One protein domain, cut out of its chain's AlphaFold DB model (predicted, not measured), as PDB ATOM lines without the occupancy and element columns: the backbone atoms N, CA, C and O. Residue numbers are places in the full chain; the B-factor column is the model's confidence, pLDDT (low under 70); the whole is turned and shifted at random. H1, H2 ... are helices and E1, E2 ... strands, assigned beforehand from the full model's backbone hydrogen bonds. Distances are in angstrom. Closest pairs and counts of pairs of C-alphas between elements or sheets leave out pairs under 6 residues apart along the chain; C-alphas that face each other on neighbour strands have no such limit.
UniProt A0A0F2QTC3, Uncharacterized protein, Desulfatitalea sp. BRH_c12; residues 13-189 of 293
ATOM      1  N   GLU A  13     -34.623  57.708  -3.764       46.31
ATOM      2  CA  GLU A  13     -35.055  58.968  -3.153       46.31
ATOM      3  C   GLU A  13     -36.577  59.020  -2.918       46.31
ATOM      4  O   GLU A  13     -37.025  59.497  -1.876       46.31
ATOM      5  N   ASP A  14     -37.380  58.439  -3.813       46.97
ATOM      6  CA  ASP A  14     -38.845  58.452  -3.709       46.97
ATOM      7  C   ASP A  14     -39.380  57.410  -2.713       46.97
ATOM      8  O   ASP A  14     -40.461  57.580  -2.147       46.97
ATOM      9  N   GLN A  15     -38.621  56.342  -2.445       52.00
ATOM     10  CA  GLN A  15     -39.016  55.300  -1.485       52.00
ATOM     11  C   GLN A  15     -38.773  55.711  -0.022       52.00
ATOM     12  O   GLN A  15     -39.401  55.164   0.884       52.00
ATOM     13  N   LEU A  16     -37.885  56.681   0.217       48.12
ATOM     14  CA  LEU A  16     -37.516  57.153   1.557       48.12
ATOM     15  C   LEU A  16     -38.384  58.323   2.061       48.12
ATOM     16  O   LEU A  16     -38.422  58.565   3.264       48.12
ATOM     17  N   ASN A  17     -39.121  59.006   1.174       44.12
ATOM     18  CA  ASN A  17     -39.812  60.273   1.463       44.12
ATOM     19  C   ASN A  17     -41.301  60.153   1.868       44.12
ATOM     20  O   ASN A  17     -41.966  61.168   2.066       44.12
ATOM     21  N   ALA A  18     -41.859  58.944   1.993       41.94
ATOM     22  CA  ALA A  18     -43.310  58.762   2.140       41.94
ATOM     23  C   ALA A  18     -43.881  58.963   3.564       41.94
ATOM     24  O   ALA A  18     -45.100  58.917   3.730       41.94
ATOM     25  N   THR A  19     -43.066  59.211   4.596       44.03
ATOM     26  CA  THR A  19     -43.570  59.560   5.937       44.03
ATOM     27  C   THR A  19     -42.762  60.710   6.537       44.03
ATOM     28  O   THR A  19     -41.538  60.721   6.485       44.03
ATOM     29  N   SER A  20     -43.443  61.701   7.115       39.81
ATOM     30  CA  SER A  20     -42.867  62.922   7.706       39.81
ATOM     31  C   SER A  20     -42.121  62.686   9.035       39.81
ATOM     32  O   SER A  20     -42.144  63.526   9.934       39.81
ATOM     33  N   GLU A  21     -41.499  61.523   9.194       53.28
ATOM     34  CA  GLU A  21     -40.772  61.082  10.381       53.28
ATOM     35  C   GLU A  21     -39.284  61.008  10.048       53.28
ATOM     36  O   GLU A  21     -38.917  60.480   9.006       53.28
ATOM     37  N   TRP A  22     -38.451  61.548  10.944       50.56
ATOM     38  CA  TRP A  22     -36.986  61.444  10.992       50.56
ATOM     39  C   TRP A  22     -36.348  60.638   9.839       50.56
ATOM     40  O   TRP A  22     -36.317  59.402   9.861       50.56
ATOM     41  N   VAL A  23     -35.838  61.352   8.831       54.00
ATOM     42  CA  VAL A  23     -35.091  60.766   7.714       54.00
ATOM     43  C   VAL A  23     -33.613  60.770   8.110       54.00
ATOM     44  O   VAL A  23     -33.053  61.852   8.309       54.00
ATOM     45  N   PRO A  24     -32.971  59.605   8.291       59.53
ATOM     46  CA  PRO A  24     -31.537  59.567   8.534       59.53
ATOM     47  C   PRO A  24     -30.813  60.206   7.349       59.53
ATOM     48  O   PRO A  24     -31.177  59.967   6.197       59.53
ATOM     49  N   ASN A  25     -29.790  61.019   7.625       65.44
ATOM     50  CA  ASN A  25     -28.935  61.577   6.578       65.44
ATOM     51  C   ASN A  25     -27.961  60.490   6.103       65.44
ATOM     52  O   ASN A  25     -26.794  60.462   6.496       65.44
ATOM     53  N   ILE A  26     -28.496  59.543   5.337       68.12
ATOM     54  CA  ILE A  26     -27.747  58.444   4.743       68.12
ATOM     55  C   ILE A  26     -26.962  59.022   3.571       68.12
ATOM     56  O   ILE A  26     -27.530  59.358   2.536       68.12
ATOM     57  N   GLN A  27     -25.656  59.138   3.746       75.81
ATOM     58  CA  GLN A  27     -24.752  59.680   2.741       75.81
ATOM     59  C   GLN A  27     -23.512  58.799   2.634       75.81
ATOM     60  O   GLN A  27     -23.249  57.969   3.511       75.81
ATOM     61  N   ASP A  28     -22.738  59.000   1.571       79.69
ATOM     62  CA  ASP A  28     -21.384  58.470   1.526       79.69
ATOM     63  C   ASP A  28     -20.599  59.007   2.730       79.69
ATOM     64  O   ASP A  28     -20.591  60.205   3.031       79.69
ATOM     65  N   ILE A  29     -19.995  58.084   3.471       90.25
ATOM     66  CA  ILE A  29     -19.265  58.390   4.693       90.25
ATOM     67  C   ILE A  29     -17.825  58.746   4.337       90.25
ATOM     68  O   ILE A  29     -17.128  57.977   3.675       90.25
ATOM     69  N   ASP A  30     -17.352  59.883   4.845       93.31
ATOM     70  CA  ASP A  30     -15.920  60.138   4.948       93.31
ATOM     71  C   ASP A  30     -15.331  59.229   6.036       93.31
ATOM     72  O   ASP A  30     -15.353  59.536   7.231       93.31
ATOM     73  N   TRP A  31     -14.830  58.069   5.614       94.38
ATOM     74  CA  TRP A  31     -14.268  57.060   6.511       94.38
ATOM     75  C   TRP A  31     -13.006  57.524   7.241       94.38
ATOM     76  O   TRP A  31     -12.628  56.903   8.232       94.38
ATOM     77  N   THR A  32     -12.381  58.632   6.825       95.25
ATOM     78  CA  THR A  32     -11.238  59.200   7.557       95.25
ATOM     79  C   THR A  32     -11.640  59.732   8.935       95.25
ATOM     80  O   THR A  32     -10.814  59.756   9.848       95.25
ATOM     81  N   ALA A  33     -12.921  60.067   9.127       95.31
ATOM     82  CA  ALA A  33     -13.474  60.466  10.418       95.31
ATOM     83  C   ALA A  33     -13.703  59.289  11.387       95.31
ATOM     84  O   ALA A  33     -13.947  59.533  12.567       95.31
ATOM     85  N   PHE A  34     -13.618  58.044  10.899       96.31
ATOM     86  CA  PHE A  34     -13.910  56.816  11.646       96.31
ATOM     87  C   PHE A  34     -12.744  55.820  11.539       96.31
ATOM     88  O   PHE A  34     -12.858  54.769  10.898       96.31
ATOM     89  N   PRO A  35     -11.577  56.138  12.127       96.44
ATOM     90  CA  PRO A  35     -10.376  55.327  11.978       96.44
ATOM     91  C   PRO A  35     -10.535  53.892  12.482       96.44
ATOM     92  O   PRO A  35      -9.798  53.030  12.007       96.44
ATOM     93  N   ASP A  36     -11.449  53.608  13.416       96.81
ATOM     94  CA  ASP A  36     -11.597  52.274  14.016       96.81
ATOM     95  C   ASP A  36     -12.764  51.461  13.438       96.81
ATOM     96  O   ASP A  36     -12.680  50.234  13.346       96.81
ATOM     97  N   ILE A  37     -13.826  52.139  12.993       96.56
ATOM     98  CA  ILE A  37     -14.999  51.528  12.355       96.56
ATOM     99  C   ILE A  37     -15.070  51.992  10.899       96.56
ATOM    100  O   ILE A  37     -15.795  52.921  10.559       96.56
ATOM    101  N   ASN A  38     -14.315  51.317  10.034       96.56
ATOM    102  CA  ASN A  38     -14.314  51.546   8.589       96.56
ATOM    103  C   ASN A  38     -14.310  50.216   7.812       96.56
ATOM    104  O   ASN A  38     -14.064  49.171   8.420       96.56
ATOM    105  N   PRO A  39     -14.570  50.224   6.489       96.38
ATOM    106  CA  PRO A  39     -14.712  49.002   5.699       96.38
ATOM    107  C   PRO A  39     -13.486  48.084   5.708       96.38
ATOM    108  O   PRO A  39     -13.641  46.871   5.589       96.38
ATOM    109  N   GLU A  40     -12.281  48.638   5.865       96.44
ATOM    110  CA  GLU A  40     -11.041  47.856   5.895       96.44
ATOM    111  C   GLU A  40     -10.902  47.075   7.206       96.44
ATOM    112  O   GLU A  40     -10.551  45.895   7.200       96.44
ATOM    113  N   LYS A  41     -11.208  47.717   8.341       97.12
ATOM    114  CA  LYS A  41     -11.115  47.100   9.677       97.12
ATOM    115  C   LYS A  41     -12.354  46.293  10.059       97.12
ATOM    116  O   LYS A  41     -12.262  45.345  10.835       97.12
ATOM    117  N   GLN A  42     -13.516  46.693   9.556       97.31
ATOM    118  CA  GLN A  42     -14.827  46.153   9.906       97.31
ATOM    119  C   GLN A  42     -15.607  45.817   8.630       97.31
ATOM    120  O   GLN A  42     -16.583  46.495   8.310       97.31
ATOM    121  N   PRO A  43     -15.240  44.749   7.900       96.81
ATOM    122  CA  PRO A  43     -15.876  44.416   6.623       96.81
ATOM    123  C   PRO A  43     -17.386  44.160   6.745       96.81
ATOM    124  O   PRO A  43     -18.123  44.362   5.785       96.81
ATOM    125  N   GLY A  44     -17.874  43.780   7.934       96.19
ATOM    126  CA  GLY A  44     -19.300  43.574   8.192       96.19
ATOM    127  C   GLY A  44     -20.162  44.837   8.111       96.19
ATOM    128  O   GLY A  44     -21.383  44.713   8.084       96.19
ATOM    129  N   ILE A  45     -19.583  46.044   8.046       96.38
ATOM    130  CA  ILE A  45     -20.367  47.274   7.827       96.38
ATOM    131  C   ILE A  45     -20.813  47.440   6.372       96.38
ATOM    132  O   ILE A  45     -21.733  48.212   6.097       96.38
ATOM    133  N   VAL A  46     -20.165  46.725   5.451       96.06
ATOM    134  CA  VAL A  46     -20.420  46.808   4.018       96.06
ATOM    135  C   VAL A  46     -21.576  45.892   3.637       96.06
ATOM    136  O   VAL A  46     -21.624  44.719   4.006       96.06
ATOM    137  N   CYS A  47     -22.502  46.415   2.840       95.56
ATOM    138  CA  CYS A  47     -23.592  45.639   2.282       95.56
ATOM    139  C   CYS A  47     -23.033  44.529   1.372       95.56
ATOM    140  O   CYS A  47     -22.401  44.835   0.354       95.56
ATOM    141  N   PRO A  48     -23.339  43.247   1.643       93.88
ATOM    142  CA  PRO A  48     -22.785  42.124   0.882       93.88
ATOM    143  C   PRO A  48     -23.289  42.065  -0.568       93.88
ATOM    144  O   PRO A  48     -22.726  41.351  -1.390       93.88
ATOM    145  N   CYS A  49     -24.360  42.792  -0.900       94.38
ATOM    146  CA  CYS A  49     -24.933  42.789  -2.243       94.38
ATOM    147  C   CYS A  49     -24.281  43.806  -3.189       94.38
ATOM    148  O   CYS A  49     -24.152  43.522  -4.379       94.38
ATOM    149  N   CYS A  50     -23.983  45.014  -2.711       93.94
ATOM    150  CA  CYS A  50     -23.568  46.133  -3.566       93.94
ATOM    151  C   CYS A  50     -22.236  46.766  -3.160       93.94
ATOM    152  O   CYS A  50     -21.775  47.662  -3.858       93.94
ATOM    153  N   GLY A  51     -21.624  46.342  -2.050       95.25
ATOM    154  CA  GLY A  51     -20.372  46.931  -1.572       95.25
ATOM    155  C   GLY A  51     -20.526  48.320  -0.942       95.25
ATOM    156  O   GLY A  51     -19.534  48.920  -0.546       95.25
ATOM    157  N   GLN A  52     -21.751  48.843  -0.829       94.75
ATOM    158  CA  GLN A  52     -22.006  50.144  -0.209       94.75
ATOM    159  C   GLN A  52     -22.024  50.039   1.317       94.75
ATOM    160  O   GLN A  52     -22.433  49.020   1.869       94.75
ATOM    161  N   ALA A  53     -21.659  51.119   2.001       94.69
ATOM    162  CA  ALA A  53     -21.708  51.229   3.455       94.69
ATOM    163  C   ALA A  53     -22.297  52.594   3.830       94.69
ATOM    164  O   ALA A  53     -21.581  53.527   4.177       94.69
ATOM    165  N   LEU A  54     -23.616  52.723   3.694       94.50
ATOM    166  CA  LEU A  54     -24.298  53.989   3.930       94.50
ATOM    167  C   LEU A  54     -24.813  54.053   5.371       94.50
ATOM    168  O   LEU A  54     -25.562  53.179   5.805       94.50
ATOM    169  N   PHE A  55     -24.414  55.082   6.115       94.81
ATOM    170  CA  PHE A  55     -24.728  55.213   7.540       94.81
ATOM    171  C   PHE A  55     -25.123  56.635   7.924       94.81
ATOM    172  O   PHE A  55     -24.794  57.598   7.239       94.81
ATOM    173  N   ASP A  56     -25.786  56.758   9.072       93.81
ATOM    174  CA  ASP A  56     -25.892  58.028   9.780       93.81
ATOM    175  C   ASP A  56     -24.552  58.331  10.499       93.81
ATOM    176  O   ASP A  56     -24.103  57.542  11.344       93.81
ATOM    177  N   PRO A  57     -23.889  59.472  10.224       93.44
ATOM    178  CA  PRO A  57     -22.605  59.793  10.850       93.44
ATOM    179  C   PRO A  57     -22.663  59.951  12.376       93.44
ATOM    180  O   PRO A  57     -21.663  59.730  13.059       93.44
ATOM    181  N   ALA A  58     -23.797  60.376  12.942       92.56
ATOM    182  CA  ALA A  58     -23.954  60.490  14.389       92.56
ATOM    183  C   ALA A  58     -24.067  59.109  15.042       92.56
ATOM    184  O   ALA A  58     -23.457  58.893  16.089       92.56
ATOM    185  N   PHE A  59     -24.768  58.173  14.394       95.50
ATOM    186  CA  PHE A  59     -24.795  56.771  14.807       95.50
ATOM    187  C   PHE A  59     -23.385  56.166  14.818       95.50
ATOM    188  O   PHE A  59     -22.973  55.597  15.830       95.50
ATOM    189  N   LEU A  60     -22.604  56.355  13.745       95.94
ATOM    190  CA  LEU A  60     -21.227  55.850  13.679       95.94
ATOM    191  C   LEU A  60     -20.315  56.467  14.742       95.94
ATOM    192  O   LEU A  60     -19.550  55.740  15.367       95.94
ATOM    193  N   ARG A  61     -20.424  57.776  15.017       95.56
ATOM    194  CA  ARG A  61     -19.624  58.430  16.073       95.56
ATOM    195  C   ARG A  61     -19.903  57.827  17.446       95.56
ATOM    196  O   ARG A  61     -18.984  57.603  18.228       95.56
ATOM    197  N   GLN A  62     -21.175  57.569  17.734       95.81
ATOM    198  CA  GLN A  62     -21.592  56.941  18.983       95.81
ATOM    199  C   GLN A  62     -21.058  55.504  19.076       95.81
ATOM    200  O   GLN A  62     -20.521  55.114  20.111       95.81
ATOM    201  N   LEU A  63     -21.149  54.739  17.983       97.50
ATOM    202  CA  LEU A  63     -20.660  53.364  17.904       97.50
ATOM    203  C   LEU A  63     -19.130  53.270  18.026       97.50
ATOM    204  O   LEU A  63     -18.628  52.375  18.702       97.50
ATOM    205  N   GLU A  64     -18.382  54.203  17.438       97.12
ATOM    206  CA  GLU A  64     -16.919  54.252  17.544       97.12
ATOM    207  C   GLU A  64     -16.457  54.512  18.983       97.12
ATOM    208  O   GLU A  64     -15.504  53.889  19.451       97.12
ATOM    209  N   GLY A  65     -17.186  55.350  19.730       96.06
ATOM    210  CA  GLY A  65     -16.962  55.519  21.167       96.06
ATOM    211  C   GLY A  65     -17.109  54.206  21.945       96.06
ATOM    212  O   GLY A  65     -16.290  53.912  22.815       96.06
ATOM    213  N   VAL A  66     -18.102  53.379  21.594       97.25
ATOM    214  CA  VAL A  66     -18.276  52.041  22.189       97.25
ATOM    215  C   VAL A  66     -17.117  51.128  21.806       97.25
ATOM    216  O   VAL A  66     -16.566  50.469  22.680       97.25
ATOM    217  N   TYR A  67     -16.714  51.113  20.533       96.94
ATOM    218  CA  TYR A  67     -15.624  50.262  20.049       96.94
ATOM    219  C   TYR A  67     -14.296  50.548  20.756       96.94
ATOM    220  O   TYR A  67     -13.580  49.623  21.131       96.94
ATOM    221  N   ARG A  68     -13.980  51.825  21.000       96.12
ATOM    222  CA  ARG A  68     -12.768  52.215  21.742       96.12
ATOM    223  C   ARG A  68     -12.791  51.766  23.203       96.12
ATOM    224  O   ARG A  68     -11.730  51.535  23.774       96.12
ATOM    225  N   ALA A  69     -13.974  51.638  23.805       94.75
ATOM    226  CA  ALA A  69     -14.128  51.128  25.165       94.75
ATOM    227  C   ALA A  69     -14.099  49.592  25.217       94.75
ATOM    228  O   ALA A  69     -13.489  49.013  26.114       94.75
ATOM    229  N   VAL A  70     -14.760  48.938  24.262       95.81
ATOM    230  CA  VAL A  70     -14.869  47.481  24.152       95.81
ATOM    231  C   VAL A  70     -14.739  47.109  22.674       95.81
ATOM    232  O   VAL A  70     -15.725  47.212  21.947       95.81
ATOM    233  N   PRO A  71     -13.558  46.678  22.195       96.31
ATOM    234  CA  PRO A  71     -13.391  46.272  20.804       96.31
ATOM    235  C   PRO A  71     -14.283  45.077  20.450       96.31
ATOM    236  O   PRO A  71     -14.366  44.102  21.201       96.31
ATOM    237  N   PHE A  72     -14.939  45.135  19.291       96.62
ATOM    238  CA  PHE A  72     -15.864  44.095  18.833       96.62
ATOM    239  C   PHE A  72     -15.819  43.891  17.316       96.62
ATOM    240  O   PHE A  72     -15.297  44.716  16.571       96.62
ATOM    241  N   LYS A  73     -16.387  42.787  16.831       97.19
ATOM    242  CA  LYS A  73     -16.526  42.521  15.395       97.19
ATOM    243  C   LYS A  73     -17.943  42.841  14.940       97.19
ATOM    244  O   LYS A  73     -18.903  42.333  15.518       97.19
ATOM    245  N   ILE A  74     -18.083  43.643  13.889       97.50
ATOM    246  CA  ILE A  74     -19.383  43.872  13.251       97.50
ATOM    247  C   ILE A  74     -19.665  42.718  12.285       97.50
ATOM    248  O   ILE A  74     -18.857  42.417  11.407       97.50
ATOM    249  N   LEU A  75     -20.811  42.062  12.468       95.94
ATOM    250  CA  LEU A  75     -21.292  40.959  11.634       95.94
ATOM    251  C   LEU A  75     -22.184  41.447  10.491       95.94
ATOM    252  O   LEU A  75     -22.187  40.843   9.422       95.94
ATOM    253  N   GLY A  76     -22.932  42.530  10.709       94.88
ATOM    254  CA  GLY A  76     -23.818  43.096   9.696       94.88
ATOM    255  C   GLY A  76     -24.167  44.552   9.976       94.88
ATOM    256  O   GLY A  76     -24.662  44.880  11.047       94.88
ATOM    257  N   GLY A  77     -23.916  45.424   9.009       95.81
ATOM    258  CA  GLY A  77     -24.208  46.851   9.069       95.81
ATOM    259  C   GLY A  77     -25.287  47.262   8.077       95.81
ATOM    260  O   GLY A  77     -26.387  46.708   8.089       95.81
ATOM    261  N   TYR A  78     -24.985  48.230   7.214       95.38
ATOM    262  CA  TYR A  78     -25.918  48.702   6.197       95.38
ATOM    263  C   TYR A  78     -26.354  47.564   5.263       95.38
ATOM    264  O   TYR A  78     -25.540  46.766   4.793       95.38
ATOM    265  N   ARG A  79     -27.652  47.514   4.950       93.56
ATOM    266  CA  ARG A  79     -28.207  46.614   3.930       93.56
ATOM    267  C   ARG A  79     -28.952  47.437   2.891       93.56
ATOM    268  O   ARG A  79     -29.758  48.286   3.240       93.56
ATOM    269  N   CYS A  80     -28.736  47.147   1.611       91.94
ATOM    270  CA  CYS A  80     -29.643  47.627   0.571       91.94
ATOM    271  C   CYS A  80     -30.901  46.742   0.524       91.94
ATOM    272  O   CYS A  80     -30.885  45.604   1.002       91.94
ATOM    273  N   HIS A  81     -31.975  47.220  -0.112       89.69
ATOM    274  CA  HIS A  81     -33.232  46.465  -0.237       89.69
ATOM    275  C   HIS A  81     -33.040  45.052  -0.803       89.69
ATOM    276  O   HIS A  81     -33.667  44.109  -0.330       89.69
ATOM    277  N   LYS A  82     -32.135  44.885  -1.775       90.12
ATOM    278  CA  LYS A  82     -31.830  43.575  -2.363       90.12
ATOM    279  C   LYS A  82     -31.167  42.625  -1.359       90.12
ATOM    280  O   LYS A  82     -31.526  41.452  -1.322       90.12
ATOM    281  N   ALA A  83     -30.230  43.115  -0.544       90.50
ATOM    282  CA  ALA A  83     -29.600  42.314   0.505       90.50
ATOM    283  C   ALA A  83     -30.603  41.937   1.606       90.50
ATOM    284  O   ALA A  83     -30.622  40.790   2.045       90.50
ATOM    285  N   ASP A  84     -31.456  42.878   2.020       88.50
ATOM    286  CA  ASP A  84     -32.477  42.623   3.042       88.50
ATOM    287  C   ASP A  84     -33.523  41.605   2.560       88.50
ATOM    288  O   ASP A  84     -33.803  40.633   3.261       88.50
ATOM    289  N   ALA A  85     -34.014  41.750   1.324       87.50
ATOM    290  CA  ALA A  85     -34.946  40.804   0.711       87.50
ATOM    291  C   ALA A  85     -34.342  39.399   0.551       87.50
ATOM    292  O   ALA A  85     -35.031  38.407   0.773       87.50
ATOM    293  N   ALA A  86     -33.053  39.294   0.210       87.81
ATOM    294  CA  ALA A  86     -32.366  38.006   0.118       87.81
ATOM    295  C   ALA A  86     -32.192  37.328   1.488       87.81
ATOM    296  O   ALA A  86     -32.272  36.107   1.584       87.81
ATOM    297  N   MET A  87     -31.968  38.111   2.548       82.94
ATOM    298  CA  MET A  87     -31.817  37.598   3.912       82.94
ATOM    299  C   MET A  87     -33.158  37.172   4.528       82.94
ATOM    300  O   MET A  87     -33.198  36.263   5.357       82.94
ATOM    301  N   PHE A  88     -34.260  37.805   4.114       81.62
ATOM    302  CA  PHE A  88     -35.603  37.558   4.641       81.62
ATOM    303  C   PHE A  88     -36.651  37.419   3.521       81.62
ATOM    304  O   PHE A  88     -37.574  38.234   3.452       81.62
ATOM    305  N   PRO A  89     -36.562  36.377   2.674       80.75
ATOM    306  CA  PRO A  89     -37.419  36.241   1.492       80.75
ATOM    307  C   PRO A  89     -38.912  36.125   1.833       80.75
ATOM    308  O   PRO A  89     -39.756  36.599   1.079       80.75
ATOM    309  N   ASP A  90     -39.239  35.562   3.001       80.94
ATOM    310  CA  ASP A  90     -40.621  35.312   3.430       80.94
ATOM    311  C   ASP A  90     -41.220  36.435   4.295       80.94
ATOM    312  O   ASP A  90     -42.255  36.237   4.938       80.94
ATOM    313  N   ARG A  91     -40.554  37.593   4.418       69.69
ATOM    314  CA  ARG A  91     -41.006  38.678   5.305       69.69
ATOM    315  C   ARG A  91     -40.883  40.043   4.625       69.69
ATOM    316  O   ARG A  91     -39.755  40.462   4.365       69.69
ATOM    317  N   PRO A  92     -41.968  40.817   4.459       66.94
ATOM    318  CA  PRO A  92     -41.869  42.168   3.909       66.94
ATOM    319  C   PRO A  92     -41.021  43.050   4.825       66.94
ATOM    320  O   PRO A  92     -41.139  42.927   6.040       66.94
ATOM    321  N   ALA A  93     -40.164  43.918   4.277       60.69
ATOM    322  CA  ALA A  93     -39.185  44.728   5.027       60.69
ATOM    323  C   ALA A  93     -39.777  45.501   6.230       60.69
ATOM    324  O   ALA A  93     -39.094  45.728   7.231       60.69
ATOM    325  N   THR A  94     -41.067  45.828   6.178       58.81
ATOM    326  CA  THR A  94     -41.836  46.531   7.214       58.81
ATOM    327  C   THR A  94     -42.060  45.734   8.505       58.81
ATOM    328  O   THR A  94     -42.255  46.327   9.562       58.81
ATOM    329  N   ASP A  95     -41.987  44.399   8.474       55.59
ATOM    330  CA  ASP A  95     -42.506  43.561   9.573       55.59
ATOM    331  C   ASP A  95     -41.557  43.399  10.770       55.59
ATOM    332  O   ASP A  95     -41.903  42.781  11.779       55.59
ATOM    333  N   CYS A  96     -40.334  43.933  10.701       59.41
ATOM    334  CA  CYS A  96     -39.422  43.932  11.848       59.41
ATOM    335  C   CYS A  96     -38.737  45.287  11.959       59.41
ATOM    336  O   CYS A  96     -37.906  45.619  11.117       59.41
ATOM    337  N   ALA A  97     -39.045  46.024  13.031       59.78
ATOM    338  CA  ALA A  97     -38.523  47.367  13.283       59.78
ATOM    339  C   ALA A  97     -36.987  47.463  13.165       59.78
ATOM    340  O   ALA A  97     -36.493  48.449  12.632       59.78
ATOM    341  N   GLY A  98     -36.247  46.419  13.565       62.59
ATOM    342  CA  GLY A  98     -34.783  46.381  13.433       62.59
ATOM    343  C   GLY A  98     -34.266  46.235  11.992       62.59
ATOM    344  O   GLY A  98     -33.183  46.715  11.682       62.59
ATOM    345  N   ARG A  99     -35.032  45.638  11.064       75.19
ATOM    346  CA  ARG A  99     -34.606  45.503   9.651       75.19
ATOM    347  C   ARG A  99     -34.618  46.837   8.927       75.19
ATOM    348  O   ARG A  99     -33.653  47.174   8.247       75.19
ATOM    349  N   ALA A 100     -35.677  47.616   9.145       82.00
ATOM    350  CA  ALA A 100     -35.777  48.967   8.614       82.00
ATOM    351  C   ALA A 100     -34.600  49.844   9.075       82.00
ATOM    352  O   ALA A 100     -34.151  50.702   8.325       82.00
ATOM    353  N   SER A 101     -34.054  49.596  10.268       91.19
ATOM    354  CA  SER A 101     -32.885  50.316  10.778       91.19
ATOM    355  C   SER A 101     -31.582  49.986  10.029       91.19
ATOM    356  O   SER A 101     -30.775  50.886   9.812       91.19
ATOM    357  N   HIS A 102     -31.383  48.753   9.545       93.44
ATOM    358  CA  HIS A 102     -30.230  48.435   8.680       93.44
ATOM    359  C   HIS A 102     -30.331  49.107   7.306       93.44
ATOM    360  O   HIS A 102     -29.329  49.610   6.802       93.44
ATOM    361  N   LEU A 103     -31.538  49.160   6.724       91.50
ATOM    362  CA  LEU A 103     -31.803  49.903   5.479       91.50
ATOM    363  C   LEU A 103     -31.532  51.403   5.641       91.50
ATOM    364  O   LEU A 103     -31.200  52.091   4.682       91.50
ATOM    365  N   LYS A 104     -31.677  51.895   6.874       91.44
ATOM    366  CA  LYS A 104     -31.494  53.291   7.249       91.44
ATOM    367  C   LYS A 104     -30.075  53.641   7.712       91.44
ATOM    368  O   LYS A 104     -29.843  54.785   8.085       91.44
ATOM    369  N   GLY A 105     -29.142  52.684   7.736       94.12
ATOM    370  CA  GLY A 105     -27.765  52.949   8.166       94.12
ATOM    371  C   GLY A 105     -27.641  53.348   9.644       94.12
ATOM    372  O   GLY A 105     -26.773  54.135  10.012       94.12
ATOM    373  N   ILE A 106     -28.549  52.852  10.486       95.38
ATOM    374  CA  ILE A 106     -28.671  53.201  11.915       95.38
ATOM    375  C   ILE A 106     -28.777  51.942  12.780       95.38
ATOM    376  O   ILE A 106     -29.296  51.992  13.893       95.38
ATOM    377  N   ALA A 107     -28.355  50.794  12.255       95.62
ATOM    378  CA  ALA A 107     -28.254  49.565  13.021       95.62
ATOM    379  C   ALA A 107     -27.021  48.757  12.633       95.62
ATOM    380  O   ALA A 107     -26.581  48.779  11.481       95.62
ATOM    381  N   VAL A 108     -26.496  48.029  13.616       97.19
ATOM    382  CA  VAL A 108     -25.426  47.047  13.432       97.19
ATOM    383  C   VAL A 108     -25.699  45.803  14.267       97.19
ATOM    384  O   VAL A 108     -26.193  45.891  15.389       97.19
ATOM    385  N   ASP A 109     -25.326  44.652  13.728       96.31
ATOM    386  CA  ASP A 109     -25.237  43.386  14.441       96.31
ATOM    387  C   ASP A 109     -23.770  43.168  14.832       96.31
ATOM    388  O   ASP A 109     -22.884  43.139  13.974       96.31
ATOM    389  N   ILE A 110     -23.506  43.038  16.129       97.38
ATOM    390  CA  ILE A 110     -22.168  42.924  16.715       97.38
ATOM    391  C   ILE A 110     -21.980  41.514  17.273       97.38
ATOM    392  O   ILE A 110     -22.834  41.032  18.010       97.38
ATOM    393  N   GLU A 111     -20.863  40.862  16.968       96.00
ATOM    394  CA  GLU A 111     -20.521  39.549  17.524       96.00
ATOM    395  C   GLU A 111     -20.374  39.620  19.051       96.00
ATOM    396  O   GLU A 111     -19.634  40.450  19.583       96.00
ATOM    397  N   ALA A 112     -21.075  38.737  19.764       94.81
ATOM    398  CA  ALA A 112     -21.101  38.711  21.219       94.81
ATOM    399  C   ALA A 112     -21.079  37.271  21.749       94.81
ATOM    400  O   ALA A 112     -22.095  36.563  21.781       94.81
ATOM    401  N   SER A 113     -19.907  36.868  22.236       89.25
ATOM    402  CA  SER A 113     -19.730  35.662  23.047       89.25
ATOM    403  C   SER A 113     -20.325  35.848  24.446       89.25
ATOM    404  O   SER A 113     -20.546  36.973  24.892       89.25
ATOM    405  N   ASP A 114     -20.533  34.758  25.179       79.31
ATOM    406  CA  ASP A 114     -21.073  34.844  26.541       79.31
ATOM    407  C   ASP A 114     -20.154  35.625  27.497       79.31
ATOM    408  O   ASP A 114     -20.641  36.319  28.387       79.31
ATOM    409  N   LEU A 115     -18.836  35.593  27.266       77.75
ATOM    410  CA  LEU A 115     -17.842  36.253  28.119       77.75
ATOM    411  C   LEU A 115     -17.844  37.782  27.993       77.75
ATOM    412  O   LEU A 115     -17.596  38.466  28.979       77.75
ATOM    413  N   ASN A 116     -18.124  38.330  26.805       88.00
ATOM    414  CA  ASN A 116     -18.055  39.777  26.551       88.00
ATOM    415  C   ASN A 116     -19.427  40.453  26.399       88.00
ATOM    416  O   ASN A 116     -19.507  41.681  26.335       88.00
ATOM    417  N   ARG A 117     -20.524  39.683  26.371       93.06
ATOM    418  CA  ARG A 117     -21.879  40.206  26.142       93.06
ATOM    419  C   ARG A 117     -22.298  41.246  27.176       93.06
ATOM    420  O   ARG A 117     -22.850  42.278  26.808       93.06
ATOM    421  N   ALA A 118     -22.043  40.988  28.459       92.75
ATOM    422  CA  ALA A 118     -22.434  41.902  29.529       92.75
ATOM    423  C   ALA A 118     -21.706  43.251  29.428       92.75
ATOM    424  O   ALA A 118     -22.334  44.299  29.573       92.75
ATOM    425  N   ASP A 119     -20.406  43.229  29.138       93.44
ATOM    426  CA  ASP A 119     -19.595  44.441  29.025       93.44
ATOM    427  C   ASP A 119     -19.946  45.245  27.777       93.44
ATOM    428  O   ASP A 119     -20.102  46.462  27.858       93.44
ATOM    429  N   LEU A 120     -20.193  44.567  26.653       96.12
ATOM    430  CA  LEU A 120     -20.654  45.217  25.431       96.12
ATOM    431  C   LEU A 120     -22.031  45.873  25.623       96.12
ATOM    432  O   LEU A 120     -22.208  47.032  25.260       96.12
ATOM    433  N   ILE A 121     -22.992  45.191  26.261       95.62
ATOM    434  CA  ILE A 121     -24.306  45.783  26.576       95.62
ATOM    435  C   ILE A 121     -24.147  47.013  27.474       95.62
ATOM    436  O   ILE A 121     -24.760  48.043  27.202       95.62
ATOM    437  N   ARG A 122     -23.317  46.941  28.522       94.75
ATOM    438  CA  ARG A 122     -23.054  48.100  29.393       94.75
ATOM    439  C   ARG A 122     -22.475  49.262  28.595       94.75
ATOM    440  O   ARG A 122     -22.986  50.372  28.715       94.75
ATOM    441  N   ALA A 123     -21.461  49.017  27.769       96.19
ATOM    442  CA  ALA A 123     -20.829  50.050  26.952       96.19
ATOM    443  C   ALA A 123     -21.823  50.701  25.972       96.19
ATOM    444  O   ALA A 123     -21.861  51.926  25.861       96.19
ATOM    445  N   LEU A 124     -22.691  49.908  25.337       96.44
ATOM    446  CA  LEU A 124     -23.755  50.400  24.456       96.44
ATOM    447  C   LEU A 124     -24.757  51.296  25.200       96.44
ATOM    448  O   LEU A 124     -25.057  52.400  24.743       96.44
ATOM    449  N   LEU A 125     -25.228  50.854  26.369       94.81
ATOM    450  CA  LEU A 125     -26.131  51.640  27.218       94.81
ATOM    451  C   LEU A 125     -25.479  52.952  27.669       94.81
ATOM    452  O   LEU A 125     -26.119  54.002  27.631       94.81
ATOM    453  N   HIS A 126     -24.201  52.909  28.056       93.81
ATOM    454  CA  HIS A 126     -23.430  54.090  28.446       93.81
ATOM    455  C   HIS A 126     -23.234  55.074  27.298       93.81
ATOM    456  O   HIS A 126     -23.303  56.282  27.515       93.81
ATOM    457  N   ALA A 127     -23.040  54.579  26.076       93.94
ATOM    458  CA  ALA A 127     -22.975  55.434  24.903       93.94
ATOM    459  C   ALA A 127     -24.332  56.053  24.550       93.94
ATOM    460  O   ALA A 127     -24.368  56.989  23.758       93.94
ATOM    461  N   GLY A 128     -25.439  55.571  25.128       93.31
ATOM    462  CA  GLY A 128     -26.790  56.088  24.916       93.31
ATOM    463  C   GLY A 128     -27.604  55.306  23.885       93.31
ATOM    464  O   GLY A 128     -28.587  55.839  23.370       93.31
ATOM    465  N   PHE A 129     -27.197  54.081  23.543       94.81
ATOM    466  CA  PHE A 129     -28.064  53.153  22.820       94.81
ATOM    467  C   PHE A 129     -29.063  52.552  23.800       94.81
ATOM    468  O   PHE A 129     -28.683  52.020  24.837       94.81
ATOM    469  N   ASP A 130     -30.347  52.620  23.476       92.31
ATOM    470  CA  ASP A 130     -31.431  52.181  24.356       92.31
ATOM    471  C   ASP A 130     -32.384  51.189  23.675       92.31
ATOM    472  O   ASP A 130     -33.423  50.831  24.235       92.31
ATOM    473  N   ARG A 131     -32.018  50.721  22.478       93.19
ATOM    474  CA  ARG A 131     -32.707  49.669  21.733       93.19
ATOM    475  C   ARG A 131     -31.712  48.578  21.358       93.19
ATOM    476  O   ARG A 131     -30.911  48.739  20.439       93.19
ATOM    477  N   ILE A 132     -31.762  47.482  22.108       94.56
ATOM    478  CA  ILE A 132     -30.776  46.401  22.031       94.56
ATOM    479  C   ILE A 132     -31.488  45.064  21.796       94.56
ATOM    480  O   ILE A 132     -32.258  44.594  22.632       94.56
ATOM    481  N   GLY A 133     -31.220  44.419  20.666       93.19
ATOM    482  CA  GLY A 133     -31.602  43.032  20.425       93.19
ATOM    483  C   GLY A 133     -30.480  42.086  20.849       93.19
ATOM    484  O   GLY A 133     -29.317  42.349  20.573       93.19
ATOM    485  N   ILE A 134     -30.804  40.972  21.497       92.88
ATOM    486  CA  ILE A 134     -29.840  39.930  21.872       92.88
ATOM    487  C   ILE A 134     -30.210  38.673  21.108       92.88
ATOM    488  O   ILE A 134     -31.262  38.090  21.366       92.88
ATOM    489  N   GLY A 135     -29.376  38.266  20.163       89.56
ATOM    490  CA  GLY A 135     -29.605  37.064  19.382       89.56
ATOM    491  C   GLY A 135     -28.527  36.013  19.572       89.56
ATOM    492  O   GLY A 135     -27.431  36.277  20.065       89.56
ATOM    493  N   SER A 136     -28.864  34.803  19.154       87.38
ATOM    494  CA  SER A 136     -27.961  33.661  19.116       87.38
ATOM    495  C   SER A 136     -28.100  32.990  17.759       87.38
ATOM    496  O   SER A 136     -29.209  32.909  17.229       87.38
ATOM    497  N   PHE A 137     -26.994  32.509  17.201       83.12
ATOM    498  CA  PHE A 137     -27.048  31.588  16.072       83.12
ATOM    499  C   PHE A 137     -27.266  30.158  16.577       83.12
ATOM    500  O   PHE A 137     -27.091  29.874  17.763       83.12
ATOM    501  N   ALA A 138     -27.666  29.255  15.678       80.12
ATOM    502  CA  ALA A 138     -27.776  27.832  16.003       80.12
ATOM    503  C   ALA A 138     -26.410  27.229  16.373       80.12
ATOM    504  O   ALA A 138     -26.327  26.359  17.235       80.12
ATOM    505  N   GLU A 139     -25.356  27.731  15.731       80.31
ATOM    506  CA  GLU A 139     -23.968  27.357  15.959       80.31
ATOM    507  C   GLU A 139     -23.124  28.636  16.023       80.31
ATOM    508  O   GLU A 139     -23.310  29.544  15.213       80.31
ATOM    509  N   GLY A 140     -22.198  28.707  16.981       83.88
ATOM    510  CA  GLY A 140     -21.275  29.835  17.133       83.88
ATOM    511  C   GLY A 140     -21.706  30.903  18.150       83.88
ATOM    512  O   GLY A 140     -22.700  30.737  18.862       83.88
ATOM    513  N   PRO A 141     -20.917  31.988  18.273       87.06
ATOM    514  CA  PRO A 141     -21.200  33.071  19.207       87.06
ATOM    515  C   PRO A 141     -22.490  33.789  18.812       87.06
ATOM    516  O   PRO A 141     -22.791  33.940  17.634       87.06
ATOM    517  N   GLY A 142     -23.260  34.254  19.795       92.62
ATOM    518  CA  GLY A 142     -24.425  35.084  19.502       92.62
ATOM    519  C   GLY A 142     -24.043  36.483  19.021       92.62
ATOM    520  O   GLY A 142     -22.886  36.787  18.728       92.62
ATOM    521  N   PHE A 143     -25.035  37.362  18.959       95.19
ATOM    522  CA  PHE A 143     -24.846  38.738  18.529       95.19
ATOM    523  C   PHE A 143     -25.703  39.708  19.340       95.19
ATOM    524  O   PHE A 143     -26.724  39.345  19.932       95.19
ATOM    525  N   ILE A 144     -25.281  40.965  19.351       95.94
ATOM    526  CA  ILE A 144     -26.047  42.092  19.860       95.94
ATOM    527  C   ILE A 144     -26.430  42.975  18.675       95.94
ATOM    528  O   ILE A 144     -25.570  43.525  17.997       95.94
ATOM    529  N   HIS A 145     -27.729  43.117  18.447       95.81
ATOM    530  CA  HIS A 145     -28.295  44.079  17.518       95.81
ATOM    531  C   HIS A 145     -28.421  45.435  18.212       95.81
ATOM    532  O   HIS A 145     -29.098  45.558  19.234       95.81
ATOM    533  N   VAL A 146     -27.797  46.458  17.648       96.00
ATOM    534  CA  VAL A 146     -27.851  47.836  18.138       96.00
ATOM    535  C   VAL A 146     -28.707  48.638  17.179       96.00
ATOM    536  O   VAL A 146     -28.410  48.669  15.989       96.00
ATOM    537  N   ASP A 147     -29.748  49.294  17.687       93.88
ATOM    538  CA  ASP A 147     -30.711  50.035  16.873       93.88
ATOM    539  C   ASP A 147     -30.759  51.512  17.303       93.88
ATOM    540  O   ASP A 147     -31.119  51.848  18.428       93.88
ATOM    541  N   GLY A 148     -30.379  52.413  16.400       91.69
ATOM    542  CA  GLY A 148     -30.386  53.862  16.602       91.69
ATOM    543  C   GLY A 148     -31.725  54.533  16.290       91.69
ATOM    544  O   GLY A 148     -31.836  55.753  16.417       91.69
ATOM    545  N   ASN A 149     -32.750  53.783  15.869       88.56
ATOM    546  CA  ASN A 149     -34.041  54.353  15.500       88.56
ATOM    547  C   ASN A 149     -34.837  54.778  16.742       88.56
ATOM    548  O   ASN A 149     -35.495  53.957  17.390       88.56
ATOM    549  N   ARG A 150     -34.801  56.084  17.021       82.50
ATOM    550  CA  ARG A 150     -35.511  56.744  18.128       82.50
ATOM    551  C   ARG A 150     -36.976  57.071  17.829       82.50
ATOM    552  O   ARG A 150     -37.680  57.504  18.734       82.50
ATOM    553  N   ALA A 151     -37.434  56.890  16.588       79.69
ATOM    554  CA  ALA A 151     -38.828  57.140  16.214       79.69
ATOM    555  C   ALA A 151     -39.777  56.024  16.689       79.69
ATOM    556  O   ALA A 151     -40.993  56.175  16.654       79.69
ATOM    557  N   VAL A 152     -39.233  54.897  17.148       78.56
ATOM    558  CA  VAL A 152     -39.997  53.770  17.696       78.56
ATOM    559  C   VAL A 152     -39.657  53.559  19.178       78.56
ATOM    560  O   VAL A 152     -38.922  54.339  19.774       78.56
ATOM    561  N   SER A 153     -40.201  52.506  19.800       77.69
ATOM    562  CA  SER A 153     -40.088  52.259  21.246       77.69
ATOM    563  C   SER A 153     -38.650  52.362  21.781       77.69
ATOM    564  O   SER A 153     -37.807  51.559  21.382       77.69
ATOM    565  N   THR A 154     -38.410  53.282  22.715       83.56
ATOM    566  CA  THR A 154     -37.135  53.518  23.415       83.56
ATOM    567  C   THR A 154     -37.029  52.718  24.718       83.56
ATOM    568  O   THR A 154     -38.037  52.257  25.263       83.56
ATOM    569  N   GLY A 155     -35.806  52.528  25.225       86.19
ATOM    570  CA  GLY A 155     -35.547  51.798  26.475       86.19
ATOM    571  C   GLY A 155     -35.982  50.330  26.443       86.19
ATOM    572  O   GLY A 155     -36.536  49.824  27.423       86.19
ATOM    573  N   VAL A 156     -35.767  49.645  25.320       87.06
ATOM    574  CA  VAL A 156     -36.180  48.253  25.110       87.06
ATOM    575  C   VAL A 156     -34.985  47.347  24.837       87.06
ATOM    576  O   VAL A 156     -34.159  47.620  23.969       87.06
ATOM    577  N   ALA A 157     -34.953  46.211  25.531       89.12
ATOM    578  CA  ALA A 157     -34.146  45.065  25.137       89.12
ATOM    579  C   ALA A 157     -35.059  43.898  24.734       89.12
ATOM    580  O   ALA A 157     -36.093  43.667  25.371       89.12
ATOM    581  N   TRP A 158     -34.707  43.168  23.676       88.62
ATOM    582  CA  TRP A 158     -35.491  42.024  23.196       88.62
ATOM    583  C   TRP A 158     -34.601  40.865  22.753       88.62
ATOM    584  O   TRP A 158     -33.450  41.063  22.382       88.62
ATOM    585  N   LEU A 159     -35.151  39.652  22.750       87.00
ATOM    586  CA  LEU A 159     -34.485  38.501  22.144       87.00
ATOM    587  C   LEU A 159     -34.670  38.540  20.622       87.00
ATOM    588  O   LEU A 159     -35.793  38.625  20.120       87.00
ATOM    589  N   CYS A 160     -33.560  38.534  19.891       77.44
ATOM    590  CA  CYS A 160     -33.519  38.605  18.441       77.44
ATOM    591  C   CYS A 160     -33.387  37.195  17.867       77.44
ATOM    592  O   CYS A 160     -32.327  36.578  17.914       77.44
ATOM    593  N   CYS A 161     -34.478  36.681  17.313       64.12
ATOM    594  CA  CYS A 161     -34.492  35.352  16.721       64.12
ATOM    595  C   CYS A 161     -34.098  35.456  15.241       64.12
ATOM    596  O   CYS A 161     -34.945  35.737  14.388       64.12
ATOM    597  N   ILE A 162     -32.810  35.266  14.940       63.50
ATOM    598  CA  ILE A 162     -32.315  35.094  13.569       63.50
ATOM    599  C   ILE A 162     -32.074  33.604  13.345       63.50
ATOM    600  O   ILE A 162     -31.231  32.999  13.994       63.50
ATOM    601  N   GLY A 163     -32.812  33.027  12.397       50.88
ATOM    602  CA  GLY A 163     -32.642  31.635  11.993       50.88
ATOM    603  C   GLY A 163     -33.569  30.671  12.734       50.88
ATOM    604  O   GLY A 163     -33.532  30.535  13.949       50.88
ATOM    605  N   ASN A 164     -34.367  29.958  11.941       44.19
ATOM    606  CA  ASN A 164     -35.280  28.878  12.309       44.19
ATOM    607  C   ASN A 164     -36.584  29.261  13.030       44.19
ATOM    608  O   ASN A 164     -36.654  29.346  14.256       44.19
ATOM    609  N   LYS A 165     -37.683  29.269  12.252       49.50
ATOM    610  CA  LYS A 165     -39.027  28.931  12.768       49.50
ATOM    611  C   LYS A 165     -38.960  27.703  13.693       49.50
ATOM    612  O   LYS A 165     -39.536  27.727  14.771       49.50
ATOM    613  N   SER A 166     -38.117  26.717  13.360       45.62
ATOM    614  CA  SER A 166     -37.981  25.498  14.156       45.62
ATOM    615  C   SER A 166     -37.437  25.703  15.575       45.62
ATOM    616  O   SER A 166     -37.613  24.814  16.395       45.62
ATOM    617  N   ALA A 167     -36.724  26.791  15.888       45.41
ATOM    618  CA  ALA A 167     -36.235  27.032  17.251       45.41
ATOM    619  C   ALA A 167     -37.375  27.517  18.163       45.41
ATOM    620  O   ALA A 167     -37.494  27.056  19.294       45.41
ATOM    621  N   HIS A 168     -38.261  28.364  17.629       45.94
ATOM    622  CA  HIS A 168     -39.530  28.708  18.274       45.94
ATOM    623  C   HIS A 168     -40.428  27.478  18.429       45.94
ATOM    624  O   HIS A 168     -40.922  27.225  19.528       45.94
ATOM    625  N   ASP A 169     -40.564  26.685  17.362       50.56
ATOM    626  CA  ASP A 169     -41.417  25.494  17.360       50.56
ATOM    627  C   ASP A 169     -40.898  24.415  18.330       50.56
ATOM    628  O   ASP A 169     -41.686  23.773  19.017       50.56
ATOM    629  N   ARG A 170     -39.572  24.233  18.454       49.19
ATOM    630  CA  ARG A 170     -38.962  23.265  19.393       49.19
ATOM    631  C   ARG A 170     -39.057  23.685  20.854       49.19
ATOM    632  O   ARG A 170     -39.143  22.817  21.715       49.19
ATOM    633  N   LEU A 171     -38.993  24.985  21.142       51.78
ATOM    634  CA  LEU A 171     -39.078  25.489  22.516       51.78
ATOM    635  C   LEU A 171     -40.529  25.675  22.984       51.78
ATOM    636  O   LEU A 171     -40.744  25.990  24.151       51.78
ATOM    637  N   GLY A 172     -41.522  25.515  22.098       48.19
ATOM    638  CA  GLY A 172     -42.927  25.784  22.417       48.19
ATOM    639  C   GLY A 172     -43.187  27.246  22.799       48.19
ATOM    640  O   GLY A 172     -44.211  27.560  23.400       48.19
ATOM    641  N   ILE A 173     -42.255  28.152  22.478       51.72
ATOM    642  CA  ILE A 173     -42.373  29.581  22.769       51.72
ATOM    643  C   ILE A 173     -43.080  30.216  21.572       51.72
ATOM    644  O   ILE A 173     -42.446  30.780  20.671       51.72
ATOM    645  N   GLU A 174     -44.408  30.097  21.550       42.94
ATOM    646  CA  GLU A 174     -45.266  30.808  20.602       42.94
ATOM    647  C   GLU A 174     -45.039  32.314  20.742       42.94
ATOM    648  O   GLU A 174     -45.536  32.928  21.679       42.94
ATOM    649  N   ASN A 175     -44.268  32.912  19.826       45.38
ATOM    650  CA  ASN A 175     -44.164  34.358  19.576       45.38
ATOM    651  C   ASN A 175     -44.089  35.287  20.808       45.38
ATOM    652  O   ASN A 175     -44.384  36.482  20.695       45.38
ATOM    653  N   ALA A 176     -43.669  34.788  21.972       42.59
ATOM    654  CA  ALA A 176     -43.562  35.585  23.174       42.59
ATOM    655  C   ALA A 176     -42.369  36.519  22.986       42.59
ATOM    656  O   ALA A 176     -41.214  36.157  23.211       42.59
ATOM    657  N   LYS A 177     -42.643  37.740  22.517       53.97
ATOM    658  CA  LYS A 177     -41.680  38.838  22.543       53.97
ATOM    659  C   LYS A 177     -41.401  39.142  24.008       53.97
ATOM    660  O   LYS A 177     -42.080  39.973  24.608       53.97
ATOM    661  N   VAL A 178     -40.408  38.470  24.581       53.53
ATOM    662  CA  VAL A 178     -39.887  38.834  25.894       53.53
ATOM    663  C   VAL A 178     -39.194  40.180  25.721       53.53
ATOM    664  O   VAL A 178     -38.114  40.285  25.136       53.53
ATOM    665  N   ARG A 179     -39.892  41.237  26.136       62.41
ATOM    666  CA  ARG A 179     -39.386  42.605  26.146       62.41
ATOM    667  C   ARG A 179     -39.011  42.948  27.569       62.41
ATOM    668  O   ARG A 179     -39.856  42.923  28.460       62.41
ATOM    669  N   PHE A 180     -37.759  43.324  27.755       67.75
ATOM    670  CA  PHE A 180     -37.299  43.896  29.004       67.75
ATOM    671  C   PHE A 180     -37.314  45.411  28.850       67.75
ATOM    672  O   PHE A 180     -36.776  45.956  27.882       67.75
ATOM    673  N   LYS A 181     -37.958  46.099  29.793       71.75
ATOM    674  CA  LYS A 181     -37.843  47.551  29.891       71.75
ATOM    675  C   LYS A 181     -36.501  47.860  30.536       71.75
ATOM    676  O   LYS A 181     -36.246  47.436  31.662       71.75
ATOM    677  N   ILE A 182     -35.654  48.599  29.834       67.31
ATOM    678  CA  ILE A 182     -34.404  49.102  30.389       67.31
ATOM    679  C   ILE A 182     -34.781  50.242  31.335       67.31
ATOM    680  O   ILE A 182     -35.064  51.363  30.915       67.31
ATOM    681  N   VAL A 183     -34.843  49.946  32.631       47.94
ATOM    682  CA  VAL A 183     -35.105  50.952  33.664       47.94
ATOM    683  C   VAL A 183     -33.770  51.572  34.066       47.94
ATOM    684  O   VAL A 183     -33.185  51.219  35.084       47.94
ATOM    685  N   SER A 184     -33.252  52.482  33.243       47.69
ATOM    686  CA  SER A 184     -32.133  53.322  33.668       47.69
ATOM    687  C   SER A 184     -32.690  54.554  34.370       47.69
ATOM    688  O   SER A 184     -33.237  55.452  33.730       47.69
ATOM    689  N   SER A 185     -32.510  54.633  35.688       44.12
ATOM    690  CA  SER A 185     -32.783  55.846  36.474       44.12
ATOM    691  C   SER A 185     -31.930  57.053  36.044       44.12
ATOM    692  O   SER A 185     -32.162  58.163  36.515       44.12
ATOM    693  N   HIS A 186     -30.971  56.853  35.132       46.44
ATOM    694  CA  HIS A 186     -30.016  57.857  34.671       46.44
ATOM    695  C   HIS A 186     -30.306  58.392  33.254       46.44
ATOM    696  O   HIS A 186     -29.733  59.407  32.876       46.44
ATOM    697  N   LEU A 187     -31.219  57.782  32.479       45.81
ATOM    698  CA  LEU A 187     -31.529  58.218  31.100       45.81
ATOM    699  C   LEU A 187     -32.536  59.385  31.014       45.81
ATOM    700  O   LEU A 187     -32.715  59.964  29.948       45.81
ATOM    701  N   ALA A 188     -33.188  59.765  32.120       40.06
ATOM    702  CA  ALA A 188     -34.267  60.764  32.125       40.06
ATOM    703  C   ALA A 188     -33.803  62.236  32.113       40.06
ATOM    704  O   ALA A 188     -34.635  63.138  32.181       40.06
ATOM    705  N   ARG A 189     -32.497  62.516  32.037       42.50
ATOM    706  CA  ARG A 189     -31.984  63.891  31.944       42.50
ATOM    707  C   ARG A 189     -31.266  64.042  30.616       42.50
ATOM    708  O   ARG A 189     -30.234  63.413  30.397       42.50
TER     709      ARG A 189
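What this domain is: This is residues 13 to 189 of the 293 residues of an uncharacterized protein of Desulfatitalea sp. BRH_c12 (UniProt A0A0F2QTC3). A strongly twisted sheet of six strands runs through the middle as the centre of three layers, with H5 along one face and the shorter H4 across the other. H2 packs on H5 and H3 on H4, a long unnamed stretch, residues 17 to 56, runs over the outside, and residues 169 to 175, of which 169 to 171 belong to H6, stick out. The printed part has 177 residues, with six named helices and six named strands in the order H1 H2 E1 H3 H4 E2 H5 E3 E4 E5 H6 E6; under half of the residues are in named elements. The class is mixed, helices and strands, and the mixed sheet runs E1 E2 E4 E3 E5 E6. The whole is compact, with a radius of gyration of the C-alphas of 16.0 A and spans of 47 by 36 by 34 A.

How they stand to each other: H1, residues 13 to 16, touches no helix and is not on the sheet. H2, residues 57 to 69, only grazes the sheet, with its residues 59 to 63. E1, residues 74 to 76, is an edge strand and the antiparallel neighbour of E2, residues 107 to 112, with N 75 and O 109 at 2.8 A. H3, residues 81 to 87, and H4, residues 97 to 103, only just touch, with 3 pairs of C-alphas within 8 A; the closest, those of His 81 and Leu 103, are 6.8 A apart. H4 is on the sheet at a height of 8.5 A, over E2, and runs across the strands at 65 degrees to E2 on the local plane. E2 is the antiparallel neighbour of E4, residues 142 to 147, with N 110 and O 144 at 2.8 A. H5, residues 117 to 127, is on the opposite face from H4 at a height of 9.3 A; it lies over E4 and runs along the strands, at 9 degrees to E4 on the local plane. H2 and H5 touch at a steep tilt of 49 degrees, opposite ways, with the closest C-alphas, those of Val 66 and Ala 123, 5.8 A apart. E3, residues 131 to 135, forms a hairpin with E4, with N 133 and O 145 at 2.8 A. E2, H5 and E3 make a split strand-helix-strand unit, two strands that run the same way with E4 between them in the sheet; its crossover is right-handed. E5, residues 156 to 160, is parallel to E3, with N 134 and O 158 at 2.8 A. H6, residues 165 to 171, touches no helix and is not on the sheet. E6, residues 179 to 181, the other edge strand, is antiparallel to E5, with N 180 and O 157 at 2.9 A. Every O i to N i+4 pair is within hydrogen-bond range in H2, H3, H5 and H6; in H4 it is 2 of 3, and H1 is too short for such a pair.

Where its parts are: H1 begins at C-alpha 13, (-35.055, 58.968, -3.153). H2 is 18.8 A long from first to last C-alpha and begins at C-alpha 57, (-22.605, 59.793, 10.850). E2 is 15.4 A long, H5 15.3 A, E3 13.2 A, E4 16.4 A and E5 12.0 A. E6 ends at C-alpha 181, (-37.843, 47.551, 29.891).

The domain as a whole: The two C-alphas farthest apart, those of Thr 32 and Gly 172, are 48.4 A apart. The printed part has no cut. The link from H1 to H2, 40 residues, is long. The mean pLDDT of the printed part is 80.5; it is under 70 in residues 13 to 26, 91 to 98, 161 to 180 and 182 to 189.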